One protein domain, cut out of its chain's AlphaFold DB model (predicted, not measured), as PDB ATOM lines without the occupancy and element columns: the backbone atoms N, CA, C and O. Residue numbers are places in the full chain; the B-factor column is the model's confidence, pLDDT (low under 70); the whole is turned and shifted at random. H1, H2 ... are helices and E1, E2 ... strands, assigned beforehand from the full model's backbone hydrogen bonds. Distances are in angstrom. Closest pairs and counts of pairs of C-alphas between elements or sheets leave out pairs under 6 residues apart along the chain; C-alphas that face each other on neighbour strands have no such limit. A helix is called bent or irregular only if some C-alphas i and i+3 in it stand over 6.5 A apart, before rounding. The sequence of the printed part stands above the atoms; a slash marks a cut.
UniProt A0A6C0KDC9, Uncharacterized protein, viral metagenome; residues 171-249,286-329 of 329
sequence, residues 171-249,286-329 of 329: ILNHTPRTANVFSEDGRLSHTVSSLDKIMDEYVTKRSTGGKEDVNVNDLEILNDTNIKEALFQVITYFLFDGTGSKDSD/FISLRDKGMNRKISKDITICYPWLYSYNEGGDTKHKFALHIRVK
ATOM      1  N   ILE A 171     127.179  10.432  32.544       95.56
ATOM      2  CA  ILE A 171     127.832  10.680  31.256       95.56
ATOM      3  C   ILE A 171     127.386   9.613  30.258       95.56
ATOM      4  O   ILE A 171     126.777   9.907  29.233       95.56
ATOM      5  N   LEU A 172     127.629   8.352  30.610       94.50
ATOM      6  CA  LEU A 172     127.265   7.188  29.815       94.50
ATOM      7  C   LEU A 172     126.199   6.419  30.586       94.50
ATOM      8  O   LEU A 172     126.453   5.920  31.682       94.50
ATOM      9  N   ASN A 173     124.984   6.360  30.041       91.12
ATOM     10  CA  ASN A 173     123.839   5.805  30.748       91.12
ATOM     11  C   ASN A 173     123.439   4.438  30.201       91.12
ATOM     12  O   ASN A 173     122.909   4.362  29.096       91.12
ATOM     13  N   HIS A 174     123.639   3.383  30.997       91.25
ATOM     14  CA  HIS A 174     123.146   2.031  30.708       91.25
ATOM     15  C   HIS A 174     123.450   1.585  29.268       91.25
ATOM     16  O   HIS A 174     122.568   1.086  28.569       91.25
ATOM     17  N   THR A 175     124.683   1.794  28.810       92.50
ATOM     18  CA  THR A 175     125.069   1.445  27.441       92.50
ATOM     19  C   THR A 175     125.653   0.033  27.426       92.50
ATOM     20  O   THR A 175     126.658  -0.207  28.095       92.50
ATOM     21  N   PRO A 176     125.028  -0.928  26.726       91.12
ATOM     22  CA  PRO A 176     125.562  -2.278  26.614       91.12
ATOM     23  C   PRO A 176     126.768  -2.316  25.671       91.12
ATOM     24  O   PRO A 176     126.901  -1.470  24.789       91.12
ATOM     25  N   ARG A 177     127.594  -3.360  25.796       91.44
ATOM     26  CA  ARG A 177     128.712  -3.617  24.872       91.44
ATOM     27  C   ARG A 177     128.261  -3.755  23.414       91.44
ATOM     28  O   ARG A 177     129.011  -3.447  22.503       91.44
ATOM     29  N   THR A 178     127.022  -4.195  23.198       87.94
ATOM     30  CA  THR A 178     126.393  -4.368  21.877       87.94
ATOM     31  C   THR A 178     125.845  -3.076  21.270       87.94
ATOM     32  O   THR A 178     125.185  -3.126  20.234       87.94
ATOM     33  N   ALA A 179     126.042  -1.923  21.912       90.38
ATOM     34  CA  ALA A 179     125.611  -0.646  21.361       90.38
ATOM     35  C   ALA A 179     126.307  -0.364  20.017       90.38
ATOM     36  O   ALA A 179     127.485  -0.675  19.855       90.38
ATOM     37  N   ASN A 180     125.596   0.263  19.075       92.56
ATOM     38  CA  ASN A 180     126.085   0.516  17.712       92.56
ATOM     39  C   ASN A 180     127.421   1.268  17.685       92.56
ATOM     40  O   ASN A 180     128.250   1.039  16.818       92.56
ATOM     41  N   VAL A 181     127.668   2.155  18.650       95.00
ATOM     42  CA  VAL A 181     128.948   2.879  18.720       95.00
ATOM     43  C   VAL A 181     130.151   1.973  18.968       95.00
ATOM     44  O   VAL A 181     131.265   2.365  18.647       95.00
ATOM     45  N   PHE A 182     129.933   0.782  19.521       94.25
ATOM     46  CA  PHE A 182     130.961  -0.208  19.836       94.25
ATOM     47  C   PHE A 182     131.015  -1.364  18.824       94.25
ATOM     48  O   PHE A 182     131.862  -2.244  18.966       94.25
ATOM     49  N   SER A 183     130.128  -1.412  17.821       91.12
ATOM     50  CA  SER A 183     130.225  -2.411  16.744       91.12
ATOM     51  C   SER A 183     131.438  -2.140  15.849       91.12
ATOM     52  O   SER A 183     132.031  -1.079  15.958       91.12
ATOM     53  N   GLU A 184     131.794  -3.054  14.944       89.94
ATOM     54  CA  GLU A 184     132.998  -2.957  14.092       89.94
ATOM     55  C   GLU A 184     133.114  -1.616  13.336       89.94
ATOM     56  O   GLU A 184     134.150  -0.956  13.416       89.94
ATOM     57  N   ASP A 185     132.012  -1.147  12.740       92.06
ATOM     58  CA  ASP A 185     131.922   0.151  12.045       92.06
ATOM     59  C   ASP A 185     131.544   1.332  12.965       92.06
ATOM     60  O   ASP A 185     131.289   2.449  12.515       92.06
ATOM     61  N   GLY A 186     131.430   1.081  14.270       94.44
ATOM     62  CA  GLY A 186     131.020   2.065  15.260       94.44
ATOM     63  C   GLY A 186     132.129   3.068  15.570       94.44
ATOM     64  O   GLY A 186     133.311   2.737  15.594       94.44
ATOM     65  N   ARG A 187     131.749   4.309  15.891       96.31
ATOM     66  CA  ARG A 187     132.693   5.413  16.155       96.31
ATOM     67  C   ARG A 187     133.657   5.173  17.328       96.31
ATOM     68  O   ARG A 187     134.686   5.835  17.419       96.31
ATOM     69  N   LEU A 188     133.322   4.253  18.228       97.56
ATOM     70  CA  LEU A 188     134.117   3.866  19.393       97.56
ATOM     71  C   LEU A 188     134.588   2.403  19.321       97.56
ATOM     72  O   LEU A 188     134.985   1.844  20.348       97.56
ATOM     73  N   SER A 189     134.560   1.768  18.144       96.69
ATOM     74  CA  SER A 189     134.932   0.358  17.961       96.69
ATOM     75  C   SER A 189     136.357   0.055  18.437       96.69
ATOM     76  O   SER A 189     136.598  -0.932  19.135       96.69
ATOM     77  N   HIS A 190     137.298   0.964  18.173       97.38
ATOM     78  CA  HIS A 190     138.702   0.848  18.579       97.38
ATOM     79  C   HIS A 190     138.907   0.896  20.100       97.38
ATOM     80  O   HIS A 190     139.910   0.384  20.598       97.38
ATOM     81  N   THR A 191     137.961   1.459  20.859       98.06
ATOM     82  CA  THR A 191     138.050   1.559  22.329       98.06
ATOM     83  C   THR A 191     137.621   0.281  23.051       98.06
ATOM     84  O   THR A 191     137.951   0.092  24.223       98.06
ATOM     85  N   VAL A 192     136.914  -0.621  22.359       96.31
ATOM     86  CA  VAL A 192     136.243  -1.780  22.968       96.31
ATOM     87  C   VAL A 192     137.225  -2.698  23.686       96.31
ATOM     88  O   VAL A 192     136.957  -3.110  24.809       96.31
ATOM     89  N   SER A 193     138.389  -2.968  23.092       96.56
ATOM     90  CA  SER A 193     139.398  -3.837  23.715       96.56
ATOM     91  C   SER A 193     139.926  -3.283  25.047       96.56
ATOM     92  O   SER A 193     140.175  -4.046  25.980       96.56
ATOM     93  N   SER A 194     140.054  -1.959  25.166       98.31
ATOM     94  CA  SER A 194     140.433  -1.288  26.411       98.31
ATOM     95  C   SER A 194     139.288  -1.303  27.423       98.31
ATOM     96  O   SER A 194     139.514  -1.623  28.587       98.31
ATOM     97  N   LEU A 195     138.052  -1.032  26.986       97.62
ATOM     98  CA  LEU A 195     136.869  -1.113  27.850       97.62
ATOM     99  C   LEU A 195     136.660  -2.524  28.412       97.62
ATOM    100  O   LEU A 195     136.319  -2.662  29.581       97.62
ATOM    101  N   ASP A 196     136.908  -3.560  27.612       96.88
ATOM    102  CA  ASP A 196     136.816  -4.957  28.041       96.88
ATOM    103  C   ASP A 196     137.777  -5.260  29.196       96.88
ATOM    104  O   ASP A 196     137.372  -5.898  30.163       96.88
ATOM    105  N   LYS A 197     139.008  -4.733  29.156       97.62
ATOM    106  CA  LYS A 197     139.975  -4.869  30.262       97.62
ATOM    107  C   LYS A 197     139.524  -4.130  31.524       97.62
ATOM    108  O   LYS A 197     139.655  -4.661  32.623       97.62
ATOM    109  N   ILE A 198     138.966  -2.924  31.375       98.12
ATOM    110  CA  ILE A 198     138.409  -2.158  32.505       98.12
ATOM    111  C   ILE A 198     137.249  -2.931  33.145       98.12
ATOM    112  O   ILE A 198     137.152  -3.010  34.371       98.12
ATOM    113  N   MET A 199     136.364  -3.507  32.327       97.12
ATOM    114  CA  MET A 199     135.225  -4.268  32.830       97.12
ATOM    115  C   MET A 199     135.640  -5.588  33.474       97.12
ATOM    116  O   MET A 199     135.057  -5.943  34.493       97.12
ATOM    117  N   ASP A 200     136.665  -6.267  32.963       95.50
ATOM    118  CA  ASP A 200     137.201  -7.487  33.573       95.50
ATOM    119  C   ASP A 200     137.740  -7.231  34.994       95.50
ATOM    120  O   ASP A 200     137.366  -7.926  35.948       95.50
ATOM    121  N   GLU A 201     138.522  -6.159  35.185       97.12
ATOM    122  CA  GLU A 201     138.973  -5.752  36.523       97.12
ATOM    123  C   GLU A 201     137.782  -5.379  37.424       97.12
ATOM    124  O   GLU A 201     137.691  -5.836  38.568       97.12
ATOM    125  N   TYR A 202     136.830  -4.591  36.913       97.38
ATOM    126  CA  TYR A 202     135.619  -4.220  37.650       97.38
ATOM    127  C   TYR A 202     134.820  -5.455  38.104       97.38
ATOM    128  O   TYR A 202     134.437  -5.556  39.275       97.38
ATOM    129  N   VAL A 203     134.569  -6.408  37.200       95.19
ATOM    130  CA  VAL A 203     133.824  -7.646  37.471       95.19
ATOM    131  C   VAL A 203     134.566  -8.501  38.492       95.19
ATOM    132  O   VAL A 203     133.932  -9.021  39.415       95.19
ATOM    133  N   THR A 204     135.891  -8.592  38.389       94.81
ATOM    134  CA  THR A 204     136.734  -9.270  39.381       94.81
ATOM    135  C   THR A 204     136.547  -8.649  40.764       94.81
ATOM    136  O   THR A 204     136.165  -9.352  41.702       94.81
ATOM    137  N   LYS A 205     136.680  -7.320  40.890       95.25
ATOM    138  CA  LYS A 205     136.499  -6.608  42.170       95.25
ATOM    139  C   LYS A 205     135.098  -6.774  42.746       95.25
ATOM    140  O   LYS A 205     134.936  -6.928  43.955       95.25
ATOM    141  N   ARG A 206     134.066  -6.770  41.900       94.12
ATOM    142  CA  ARG A 206     132.680  -7.032  42.323       94.12
ATOM    143  C   ARG A 206     132.495  -8.453  42.833       94.12
ATOM    144  O   ARG A 206     131.842  -8.642  43.858       94.12
ATOM    145  N   SER A 207     133.086  -9.427  42.151       92.12
ATOM    146  CA  SER A 207     132.980 -10.847  42.496       92.12
ATOM    147  C   SER A 207     133.677 -11.181  43.816       92.12
ATOM    148  O   SER A 207     133.266 -12.106  44.510       92.12
ATOM    149  N   THR A 208     134.672 -10.386  44.219       93.38
ATOM    150  CA  THR A 208     135.358 -10.503  45.514       93.38
ATOM    151  C   THR A 208     134.754  -9.621  46.617       93.38
ATOM    152  O   THR A 208     135.396  -9.388  47.637       93.38
ATOM    153  N   GLY A 209     133.528  -9.111  46.435       90.56
ATOM    154  CA  GLY A 209     132.796  -8.349  47.458       90.56
ATOM    155  C   GLY A 209     132.925  -6.821  47.382       90.56
ATOM    156  O   GLY A 209     132.458  -6.127  48.286       90.56
ATOM    157  N   GLY A 210     133.521  -6.271  46.320       92.44
ATOM    158  CA  GLY A 210     133.602  -4.824  46.086       92.44
ATOM    159  C   GLY A 210     132.232  -4.161  45.894       92.44
ATOM    160  O   GLY A 210     131.233  -4.831  45.635       92.44
ATOM    161  N   LYS A 211     132.153  -2.829  46.004       93.44
ATOM    162  CA  LYS A 211     130.900  -2.054  45.844       93.44
ATOM    163  C   LYS A 211     130.475  -1.944  44.377       93.44
ATOM    164  O   LYS A 211     131.300  -2.069  43.485       93.44
ATOM    165  N   GLU A 212     129.183  -1.702  44.122       93.75
ATOM    166  CA  GLU A 212     128.650  -1.578  42.753       93.75
ATOM    167  C   GLU A 212     129.227  -0.394  41.976       93.75
ATOM    168  O   GLU A 212     129.514  -0.538  40.792       93.75
ATOM    169  N   ASP A 213     129.383   0.764  42.615       95.81
ATOM    170  CA  ASP A 213     130.125   1.863  42.009       95.81
ATOM    171  C   ASP A 213     131.575   1.788  42.454       95.81
ATOM    172  O   ASP A 213     131.849   1.779  43.657       95.81
ATOM    173  N   VAL A 214     132.474   1.795  41.480       97.19
ATOM    174  CA  VAL A 214     133.919   1.799  41.690       97.19
ATOM    175  C   VAL A 214     134.450   3.117  41.144       97.19
ATOM    176  O   VAL A 214     134.098   3.494  40.023       97.19
ATOM    177  N   ASN A 215     135.216   3.855  41.948       97.75
ATOM    178  CA  ASN A 215     135.875   5.067  41.470       97.75
ATOM    179  C   ASN A 215     136.950   4.668  40.448       97.75
ATOM    180  O   ASN A 215     137.580   3.625  40.601       97.75
ATOM    181  N   VAL A 216     137.171   5.469  39.407       97.56
ATOM    182  CA  VAL A 216     138.199   5.158  38.397       97.56
ATOM    183  C   VAL A 216     139.612   5.079  38.982       97.56
ATOM    184  O   VAL A 216     140.418   4.290  38.505       97.56
ATOM    185  N   ASN A 217     139.907   5.815  40.055       96.88
ATOM    186  CA  ASN A 217     141.188   5.735  40.761       96.88
ATOM    187  C   ASN A 217     141.388   4.401  41.491       96.88
ATOM    188  O   ASN A 217     142.521   4.023  41.780       96.88
ATOM    189  N   ASP A 218     140.306   3.665  41.744       97.25
ATOM    190  CA  ASP A 218     140.359   2.334  42.337       97.25
ATOM    191  C   ASP A 218     140.526   1.238  41.272       97.25
ATOM    192  O   ASP A 218     140.359   0.072  41.611       97.25
ATOM    193  N   LEU A 219     140.791   1.551  39.998       97.56
ATOM    194  CA  LEU A 219     141.019   0.571  38.924       97.56
ATOM    195  C   LEU A 219     142.470   0.665  38.440       97.56
ATOM    196  O   LEU A 219     142.857   1.622  37.774       97.56
ATOM    197  N   GLU A 220     143.280  -0.337  38.773       97.75
ATOM    198  CA  GLU A 220     144.724  -0.338  38.517       97.75
ATOM    199  C   GLU A 220     145.043  -0.361  37.022       97.75
ATOM    200  O   GLU A 220     146.045   0.215  36.596       97.75
ATOM    201  N   ILE A 221     144.171  -0.967  36.210       97.69
ATOM    202  CA  ILE A 221     144.319  -1.022  34.756       97.69
ATOM    203  C   ILE A 221     144.320   0.372  34.112       97.69
ATOM    204  O   ILE A 221     144.874   0.547  33.030       97.69
ATOM    205  N   LEU A 222     143.749   1.383  34.783       98.06
ATOM    206  CA  LEU A 222     143.743   2.773  34.316       98.06
ATOM    207  C   LEU A 222     145.072   3.509  34.560       98.06
ATOM    208  O   LEU A 222     145.210   4.661  34.148       98.06
ATOM    209  N   ASN A 223     146.069   2.849  35.159       97.12
ATOM    210  CA  ASN A 223     147.454   3.324  35.139       97.12
ATOM    211  C   ASN A 223     148.107   3.154  33.753       97.12
ATOM    212  O   ASN A 223     149.080   3.845  33.450       97.12
ATOM    213  N   ASP A 224     147.576   2.273  32.895       98.19
ATOM    214  CA  ASP A 224     147.969   2.196  31.486       98.19
ATOM    215  C   ASP A 224     147.391   3.398  30.724       98.19
ATOM    216  O   ASP A 224     146.173   3.582  30.625       98.19
ATOM    217  N   THR A 225     148.280   4.217  30.159       96.94
ATOM    218  CA  THR A 225     147.910   5.445  29.447       96.94
ATOM    219  C   THR A 225     146.990   5.184  28.255       96.94
ATOM    220  O   THR A 225     146.047   5.944  28.062       96.94
ATOM    221  N   ASN A 226     147.182   4.094  27.504       97.88
ATOM    222  CA  ASN A 226     146.354   3.787  26.333       97.88
ATOM    223  C   ASN A 226     144.928   3.391  26.743       97.88
ATOM    224  O   ASN A 226     143.953   3.727  26.071       97.88
ATOM    225  N   ILE A 227     144.791   2.670  27.860       98.44
ATOM    226  CA  ILE A 227     143.483   2.255  28.384       98.44
ATOM    227  C   ILE A 227     142.746   3.462  28.973       98.44
ATOM    228  O   ILE A 227     141.553   3.646  28.714       98.44
ATOM    229  N   LYS A 228     143.462   4.323  29.702       98.19
ATOM    230  CA  LYS A 228     142.924   5.588  30.212       98.19
ATOM    231  C   LYS A 228     142.478   6.515  29.083       98.19
ATOM    232  O   LYS A 228     141.386   7.075  29.155       98.19
ATOM    233  N   GLU A 229     143.274   6.643  28.027       97.94
ATOM    234  CA  GLU A 229     142.928   7.458  26.864       97.94
ATOM    235  C   GLU A 229     141.681   6.923  26.148       97.94
ATOM    236  O   GLU A 229     140.775   7.693  25.831       97.94
ATOM    237  N   ALA A 230     141.560   5.602  25.979       98.38
ATOM    238  CA  ALA A 230     140.350   4.998  25.424       98.38
ATOM    239  C   ALA A 230     139.099   5.328  26.263       98.38
ATOM    240  O   ALA A 230     138.052   5.664  25.708       98.38
ATOM    241  N   LEU A 231     139.203   5.303  27.599       98.44
ATOM    242  CA  LEU A 231     138.119   5.739  28.484       98.44
ATOM    243  C   LEU A 231     137.786   7.230  28.286       98.44
ATOM    244  O   LEU A 231     136.608   7.591  28.257       98.44
ATOM    245  N   PHE A 232     138.791   8.092  28.111       98.19
ATOM    246  CA  PHE A 232     138.592   9.530  27.876       98.19
ATOM    247  C   PHE A 232     137.880   9.793  26.551       98.19
ATOM    248  O   PHE A 232     136.972  10.623  26.503       98.19
ATOM    249  N   GLN A 233     138.225   9.058  25.494       98.06
ATOM    250  CA  GLN A 233     137.552   9.158  24.199       98.06
ATOM    251  C   GLN A 233     136.073   8.763  24.304       98.06
ATOM    252  O   GLN A 233     135.204   9.465  23.789       98.06
ATOM    253  N   VAL A 234     135.767   7.693  25.045       98.38
ATOM    254  CA  VAL A 234     134.383   7.273  25.321       98.38
ATOM    255  C   VAL A 234     133.634   8.363  26.088       98.38
ATOM    256  O   VAL A 234     132.535   8.752  25.701       98.38
ATOM    257  N   ILE A 235     134.224   8.897  27.157       98.19
ATOM    258  CA  ILE A 235     133.619   9.962  27.966       98.19
ATOM    259  C   ILE A 235     133.353  11.216  27.125       98.19
ATOM    260  O   ILE A 235     132.254  11.766  27.195       98.19
ATOM    261  N   THR A 236     134.325  11.628  26.309       98.00
ATOM    262  CA  THR A 236     134.219  12.784  25.409       98.00
ATOM    263  C   THR A 236     133.055  12.601  24.444       98.00
ATOM    264  O   THR A 236     132.154  13.439  24.399       98.00
ATOM    265  N   TYR A 237     132.999  11.456  23.759       97.94
ATOM    266  CA  TYR A 237     131.915  11.155  22.831       97.94
ATOM    267  C   TYR A 237     130.543  11.197  23.519       97.94
ATOM    268  O   TYR A 237     129.610  11.827  23.021       97.94
ATOM    269  N   PHE A 238     130.400  10.578  24.696       97.44
ATOM    270  CA  PHE A 238     129.114  10.541  25.398       97.44
ATOM    271  C   PHE A 238     128.705  11.879  26.027       97.44
ATOM    272  O   PHE A 238     127.504  12.094  26.234       97.44
ATOM    273  N   LEU A 239     129.647  12.778  26.313       96.69
ATOM    274  CA  LEU A 239     129.342  14.131  26.781       96.69
ATOM    275  C   LEU A 239     128.943  15.066  25.641       96.69
ATOM    276  O   LEU A 239     127.973  15.807  25.799       96.69
ATOM    277  N   PHE A 240     129.653  15.007  24.513       97.62
ATOM    278  CA  PHE A 240     129.582  16.046  23.488       97.62
ATOM    279  C   PHE A 240     128.992  15.570  22.165       97.62
ATOM    280  O   PHE A 240     128.157  16.266  21.594       97.62
ATOM    281  N   ASP A 241     129.374  14.386  21.692       97.12
ATOM    282  CA  ASP A 241     129.235  14.056  20.272       97.12
ATOM    283  C   ASP A 241     128.096  13.083  19.967       97.12
ATOM    284  O   ASP A 241     127.538  13.129  18.876       97.12
ATOM    285  N   GLY A 242     127.716  12.197  20.892       95.50
ATOM    286  CA  GLY A 242     126.726  11.180  20.549       95.50
ATOM    287  C   GLY A 242     126.299  10.213  21.644       95.50
ATOM    288  O   GLY A 242     126.720  10.234  22.802       95.50
ATOM    289  N   THR A 243     125.339   9.376  21.287       92.75
ATOM    290  CA  THR A 243     124.724   8.383  22.177       92.75
ATOM    291  C   THR A 243     125.169   6.982  21.779       92.75
ATOM    292  O   THR A 243     125.799   6.808  20.744       92.75
ATOM    293  N   GLY A 244     124.803   5.958  22.556       90.62
ATOM    294  CA  GLY A 244     125.137   4.571  22.218       90.62
ATOM    295  C   GLY A 244     124.509   4.067  20.909       90.62
ATOM    296  O   GLY A 244     124.944   3.043  20.390       90.62
ATOM    297  N   SER A 245     123.501   4.757  20.363       90.06
ATOM    298  CA  SER A 245     122.848   4.361  19.110       90.06
ATOM    299  C   SER A 245     123.426   5.039  17.868       90.06
ATOM    300  O   SER A 245     123.500   4.385  16.828       90.06
ATOM    301  N   LYS A 246     123.785   6.326  17.960       92.31
ATOM    302  CA  LYS A 246     124.321   7.146  16.863       92.31
ATOM    303  C   LYS A 246     124.940   8.453  17.375       92.31
ATOM    304  O   LYS A 246     124.695   8.844  18.526       92.31
ATOM    305  N   ASP A 247     125.646   9.130  16.474       95.81
ATOM    306  CA  ASP A 247     126.073  10.522  16.617       95.81
ATOM    307  C   ASP A 247     124.867  11.439  16.889       95.81
ATOM    308  O   ASP A 247     123.729  11.155  16.496       95.81
ATOM    309  N   SER A 248     125.118  12.514  17.631       96.06
ATOM    310  CA  SER A 248     124.115  13.499  18.013       96.06
ATOM    311  C   SER A 248     123.668  14.314  16.807       96.06
ATOM    312  O   SER A 248     124.496  14.757  16.015       96.06
ATOM    313  N   ASP A 249     122.368  14.591  16.712       96.19
ATOM    314  CA  ASP A 249     121.848  15.507  15.688       96.19
ATOM    315  C   ASP A 249     122.259  16.971  15.989       96.19
ATOM    316  O   ASP A 249     122.309  17.807  15.092       96.19
ATOM    317  N   PHE A 286     132.828   7.527  38.507       98.06
ATOM    318  CA  PHE A 286     132.467   6.210  39.003       98.06
ATOM    319  C   PHE A 286     131.917   5.343  37.878       98.06
ATOM    320  O   PHE A 286     130.995   5.743  37.160       98.06
ATOM    321  N   ILE A 287     132.446   4.126  37.790       97.69
ATOM    322  CA  ILE A 287     132.043   3.082  36.854       97.69
ATOM    323  C   ILE A 287     131.155   2.068  37.576       97.69
ATOM    324  O   ILE A 287     131.375   1.716  38.736       97.69
ATOM    325  N   SER A 288     130.122   1.600  36.880       96.50
ATOM    326  CA  SER A 288     129.248   0.521  37.339       96.50
ATOM    327  C   SER A 288     128.648  -0.240  36.158       96.50
ATOM    328  O   SER A 288     128.455   0.335  35.086       96.50
ATOM    329  N   LEU A 289     128.282  -1.505  36.373       94.94
ATOM    330  CA  LEU A 289     127.413  -2.256  35.464       94.94
ATOM    331  C   LEU A 289     125.972  -2.227  35.967       94.94
ATOM    332  O   LEU A 289     125.723  -2.289  37.170       94.94
ATOM    333  N   ARG A 290     125.006  -2.152  35.050       92.06
ATOM    334  CA  ARG A 290     123.567  -2.075  35.352       92.06
ATOM    335  C   ARG A 290     122.773  -3.140  34.596       92.06
ATOM    336  O   ARG A 290     123.255  -3.732  33.632       92.06
ATOM    337  N   ASP A 291     121.547  -3.369  35.048       84.81
ATOM    338  CA  ASP A 291     120.622  -4.426  34.612       84.81
ATOM    339  C   ASP A 291     119.690  -4.012  33.450       84.81
ATOM    340  O   ASP A 291     118.798  -4.762  33.049       84.81
ATOM    341  N   LYS A 292     119.883  -2.816  32.882       75.50
ATOM    342  CA  LYS A 292     119.081  -2.276  31.772       75.50
ATOM    343  C   LYS A 292     119.805  -2.411  30.436       75.50
ATOM    344  O   LYS A 292     121.006  -2.206  30.378       75.50
ATOM    345  N   GLY A 293     119.058  -2.679  29.360       60.75
ATOM    346  CA  GLY A 293     119.575  -2.645  27.982       60.75
ATOM    347  C   GLY A 293     119.701  -3.998  27.269       60.75
ATOM    348  O   GLY A 293     120.076  -4.016  26.104       60.75
ATOM    349  N   MET A 294     119.357  -5.122  27.912       60.62
ATOM    350  CA  MET A 294     119.283  -6.434  27.250       60.62
ATOM    351  C   MET A 294     117.891  -6.625  26.666       60.62
ATOM    352  O   MET A 294     116.882  -6.482  27.365       60.62
ATOM    353  N   ASN A 295     117.828  -7.040  25.406       52.62
ATOM    354  CA  ASN A 295     116.608  -7.600  24.852       52.62
ATOM    355  C   ASN A 295     116.373  -8.963  25.527       52.62
ATOM    356  O   ASN A 295     117.221  -9.833  25.421       52.62
ATOM    357  N   ARG A 296     115.259  -9.170  26.245       49.50
ATOM    358  CA  ARG A 296     115.009 -10.363  27.100       49.50
ATOM    359  C   ARG A 296     114.966 -11.716  26.359       49.50
ATOM    360  O   ARG A 296     114.725 -12.744  26.983       49.50
ATOM    361  N   LYS A 297     115.169 -11.735  25.041       46.16
ATOM    362  CA  LYS A 297     115.243 -12.943  24.211       46.16
ATOM    363  C   LYS A 297     116.712 -13.274  23.960       46.16
ATOM    364  O   LYS A 297     117.286 -12.760  23.009       46.16
ATOM    365  N   ILE A 298     117.334 -14.089  24.814       51.62
ATOM    366  CA  ILE A 298     118.776 -14.361  24.714       51.62
ATOM    367  C   ILE A 298     119.065 -15.846  24.819       51.62
ATOM    368  O   ILE A 298     118.814 -16.470  25.844       51.62
ATOM    369  N   SER A 299     119.679 -16.369  23.762       50.88
ATOM    370  CA  SER A 299     120.554 -17.540  23.850       50.88
ATOM    371  C   SER A 299     121.853 -17.404  23.041       50.88
ATOM    372  O   SER A 299     122.741 -18.226  23.224       50.88
ATOM    373  N   LYS A 300     122.024 -16.369  22.195       49.47
ATOM    374  CA  LYS A 300     123.238 -16.185  21.368       49.47
ATOM    375  C   LYS A 300     124.041 -14.905  21.673       49.47
ATOM    376  O   LYS A 300     125.265 -14.973  21.710       49.47
ATOM    377  N   ASP A 301     123.385 -13.794  22.023       55.38
ATOM    378  CA  ASP A 301     124.058 -12.489  22.213       55.38
ATOM    379  C   ASP A 301     124.775 -12.307  23.561       55.38
ATOM    380  O   ASP A 301     125.590 -11.398  23.704       55.38
ATOM    381  N   ILE A 302     124.529 -13.172  24.555       59.56
ATOM    382  CA  ILE A 302     125.204 -13.057  25.862       59.56
ATOM    383  C   ILE A 302     126.722 -13.217  25.738       59.56
ATOM    384  O   ILE A 302     127.462 -12.674  26.554       59.56
ATOM    385  N   THR A 303     127.174 -13.920  24.692       61.44
ATOM    386  CA  THR A 303     128.592 -14.205  24.483       61.44
ATOM    387  C   THR A 303     129.409 -12.968  24.140       61.44
ATOM    388  O   THR A 303     130.502 -12.771  24.664       61.44
ATOM    389  N   ILE A 304     128.830 -12.075  23.339       64.31
ATOM    390  CA  ILE A 304     129.436 -10.795  22.975       64.31
ATOM    391  C   ILE A 304     129.572  -9.893  24.208       64.31
ATOM    392  O   ILE A 304     130.442  -9.032  24.231       64.31
ATOM    393  N   CYS A 305     128.755 -10.097  25.243       66.25
ATOM    394  CA  CYS A 305     128.779  -9.316  26.479       66.25
ATOM    395  C   CYS A 305     129.731  -9.864  27.551       66.25
ATOM    396  O   CYS A 305     129.800  -9.248  28.610       66.25
ATOM    397  N   TYR A 306     130.428 -10.990  27.337       69.12
ATOM    398  CA  TYR A 306     131.167 -11.674  28.411       69.12
ATOM    399  C   TYR A 306     132.178 -10.806  29.180       69.12
ATOM    400  O   TYR A 306     132.231 -10.978  30.396       69.12
ATOM    401  N   PRO A 307     132.891  -9.833  28.576       81.50
ATOM    402  CA  PRO A 307     133.762  -8.957  29.362       81.50
ATOM    403  C   PRO A 307     132.984  -7.987  30.266       81.50
ATOM    404  O   PRO A 307     133.504  -7.507  31.261       81.50
ATOM    405  N   TRP A 308     131.728  -7.677  29.929       90.81
ATOM    406  CA  TRP A 308     130.896  -6.705  30.648       90.81
ATOM    407  C   TRP A 308     129.832  -7.392  31.504       90.81
ATOM    408  O   TRP A 308     128.971  -6.710  32.033       90.81
ATOM    409  N   LEU A 309     129.829  -8.721  31.641       89.75
ATOM    410  CA  LEU A 309     128.766  -9.454  32.326       89.75
ATOM    411  C   LEU A 309     129.125  -9.732  33.792       89.75
ATOM    412  O   LEU A 309     129.942 -10.593  34.093       89.75
ATOM    413  N   TYR A 310     128.417  -9.087  34.715       89.75
ATOM    414  CA  TYR A 310     128.424  -9.441  36.132       89.75
ATOM    415  C   TYR A 310     127.170 -10.243  36.493       89.75
ATOM    416  O   TYR A 310     126.047  -9.786  36.261       89.75
ATOM    417  N   SER A 311     127.353 -11.419  37.097       88.75
ATOM    418  CA  SER A 311     126.260 -12.295  37.539       88.75
ATOM    419  C   SER A 311     126.310 -12.508  39.048       88.75
ATOM    420  O   SER A 311     127.385 -12.671  39.616       88.75
ATOM    421  N   TYR A 312     125.151 -12.513  39.704       86.44
ATOM    422  CA  TYR A 312     125.048 -12.728  41.149       86.44
ATOM    423  C   TYR A 312     123.727 -13.409  41.509       86.44
ATOM    424  O   TYR A 312     122.757 -13.313  40.761       86.44
ATOM    425  N   ASN A 313     123.683 -14.091  42.655       88.56
ATOM    426  CA  ASN A 313     122.465 -14.736  43.143       88.56
ATOM    427  C   ASN A 313     121.733 -13.821  44.126       88.56
ATOM    428  O   ASN A 313     122.329 -13.316  45.075       88.56
ATOM    429  N   GLU A 314     120.434 -13.636  43.916       83.56
ATOM    430  CA  GLU A 314     119.564 -12.838  44.776       83.56
ATOM    431  C   GLU A 314     118.195 -13.513  44.856       83.56
ATOM    432  O   GLU A 314     117.531 -13.720  43.842       83.56
ATOM    433  N   GLY A 315     117.784 -13.906  46.065       81.94
ATOM    434  CA  GLY A 315     116.488 -14.562  46.277       81.94
ATOM    435  C   GLY A 315     116.337 -15.927  45.591       81.94
ATOM    436  O   GLY A 315     115.217 -16.321  45.292       81.94
ATOM    437  N   GLY A 316     117.439 -16.636  45.324       84.69
ATOM    438  CA  GLY A 316     117.432 -17.931  44.626       84.69
ATOM    439  C   GLY A 316     117.501 -17.835  43.098       84.69
ATOM    440  O   GLY A 316     117.704 -18.856  42.446       84.69
ATOM    441  N   ASP A 317     117.422 -16.625  42.538       83.31
ATOM    442  CA  ASP A 317     117.582 -16.374  41.107       83.31
ATOM    443  C   ASP A 317     118.980 -15.835  40.790       83.31
ATOM    444  O   ASP A 317     119.502 -14.971  41.500       83.31
ATOM    445  N   THR A 318     119.544 -16.240  39.651       85.06
ATOM    446  CA  THR A 318     120.701 -15.552  39.068       85.06
ATOM    447  C   THR A 318     120.245 -14.272  38.360       85.06
ATOM    448  O   THR A 318     119.385 -14.294  37.477       85.06
ATOM    449  N   LYS A 319     120.820 -13.136  38.754       85.12
ATOM    450  CA  LYS A 319     120.625 -11.817  38.142       85.12
ATOM    451  C   LYS A 319     121.874 -11.418  37.358       85.12
ATOM    452  O   LYS A 319     122.982 -11.836  37.691       85.12
ATOM    453  N   HIS A 320     121.690 -10.566  36.348       86.94
ATOM    454  CA  HIS A 320     122.757 -10.120  35.452       86.94
ATOM    455  C   HIS A 320     122.802  -8.595  35.333       86.94
ATOM    456  O   HIS A 320     121.767  -7.936  35.223       86.94
ATOM    457  N   LYS A 321     124.014  -8.044  35.295       90.38
ATOM    458  CA  LYS A 321     124.311  -6.647  34.962       90.38
ATOM    459  C   LYS A 321     125.336  -6.641  33.835       90.38
ATOM    460  O   LYS A 321     126.314  -7.374  33.914       90.38
ATOM    461  N   PHE A 322     125.088  -5.865  32.785       90.00
ATOM    462  CA  PHE A 322     125.889  -5.927  31.551       90.00
ATOM    463  C   PHE A 322     126.015  -4.598  30.802       90.00
ATOM    464  O   PHE A 322     126.684  -4.518  29.772       90.00
ATOM    465  N   ALA A 323     125.342  -3.554  31.282       91.75
ATOM    466  CA  ALA A 323     125.387  -2.246  30.655       91.75
ATOM    467  C   ALA A 323     126.263  -1.299  31.464       91.75
ATOM    468  O   ALA A 323     125.972  -1.033  32.634       91.75
ATOM    469  N   LEU A 324     127.305  -0.782  30.817       95.06
ATOM    470  CA  LEU A 324     128.207   0.202  31.388       95.06
ATOM    471  C   LEU A 324     127.422   1.458  31.766       95.06
ATOM    472  O   LEU A 324     126.498   1.897  31.073       95.06
ATOM    473  N   HIS A 325     127.772   2.018  32.914       96.06
ATOM    474  CA  HIS A 325     127.220   3.255  33.423       96.06
ATOM    475  C   HIS A 325     128.331   4.062  34.095       96.06
ATOM    476  O   HIS A 325     128.949   3.583  35.050       96.06
ATOM    477  N   ILE A 326     128.559   5.281  33.600       97.62
ATOM    478  CA  ILE A 326     129.588   6.210  34.085       97.62
ATOM    479  C   ILE A 326     128.907   7.473  34.599       97.62
ATOM    480  O   ILE A 326     128.131   8.103  33.876       97.62
ATOM    481  N   ARG A 327     129.216   7.856  35.836       96.19
ATOM    482  CA  ARG A 327     128.645   9.034  36.500       96.19
ATOM    483  C   ARG A 327     129.698   9.842  37.239       96.19
ATOM    484  O   ARG A 327     130.718   9.286  37.632       96.19
ATOM    485  N   VAL A 328     129.402  11.119  37.455       95.94
ATOM    486  CA  VAL A 328     130.247  12.044  38.222       95.94
ATOM    487  C   VAL A 328     129.626  12.240  39.599       95.94
ATOM    488  O   VAL A 328     128.471  12.664  39.667       95.94
ATOM    489  N   LYS A 329     130.353  11.910  40.672       91.06
ATOM    490  CA  LYS A 329     129.893  12.063  42.063       91.06
ATOM    491  C   LYS A 329     130.670  13.127  42.813       91.06
ATOM    492  O   LYS A 329     131.888  13.220  42.582       91.06
TER     493      LYS A 329
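Overview. This is residues 171 to 249 and 286 to 329 of the 329 residues of an uncharacterized protein of viral metagenome (UniProt A0A6C0KDC9). Look first for a small antiparallel sheet of three strands, E1, E5 and E2, with two helices set on one side of it: H3 by edge strand E1, H1 by edge strand E2, packed on each other at a wide angle. A hairpin, E3 and E4, sticks out from this body with its tip, residues 313 to 318, as E4 runs on into E5 at a bend. Short H2 packs on H1, and a loop, residues 295 to 300, sticks out elsewhere. You have 123 printed residues, with three named helices and five named strands in the order E1 H1 H2 H3 E2 E3 E4 E5, mixed in class. The whole is compact, with a radius of gyration of the C-alphas of 14.1 A and spans of 43 by 34 by 24 A.

Along the chain. Find C-alpha 171 at (127.832, 10.680, 31.256), where E1, residues 171 to 176, begins. Beside it is E5, residues 323 to 328, 16.9 A long and ending at (130.247, 12.044, 38.222), then E2, residues 286 to 290. H1, residues 189 to 207, starts at (134.932, 0.358, 17.961) and is 27.0 A long; it has a kink of 29 degrees near residue 196 and is only just irregular, with C-alphas 190 and 193 7.0 A apart. H3, residues 225 to 241, is 22.5 A long, and H2 is residues 220 to 223. E3 is residues 310 to 314 and E4 residues 317 to 321.

Arrangement. Start at inner strand E5: it is antiparallel to E1, with N 326 and O 172 2.9 A apart, and to E2, with N 325 and O 288 2.8 A apart, both within hydrogen-bond range. H3 only grazes this sheet with residues 234 to 240; its closest C-alphas to E1 are Phe 238 and Leu 172, 5.8 A. H1 only grazes it too, with residues 195 to 206. H1 touches H3 with its residues 191 to 198 alone, closest at the C-alphas of Ser 194 and Ile 227, 5.1 A, only just about perpendicular at 73 degrees. H1 touches H2 with residues 197 to 201 alone, closest at the C-alphas of Ile 198 and Ile 221, 6.4 A. In the hairpin E3 and E4, N 312 and O 319 are 3.0 A apart, within hydrogen-bond range. The closest C-alphas of H1 and E3 are Val 203 and Tyr 310, 5.8 A. E1 and E3 are apart. Every O i to N i+4 pair is within hydrogen-bond range in H3 and 13 of 15 in H1; H2 is too short for one.

Size, cuts and confidence. The farthest C-alphas, of Asp 249 and Gly 316, are 44.4 A apart. Residues 250 to 285 are not printed, and C-alphas 249 and 286 are 27.3 A apart across the cut. The links E1 to H1, H1 to H2 and E2 to E3 are long. Look for pLDDT under 70 at residues 293 to 306; the mean of the printed part is 89.7.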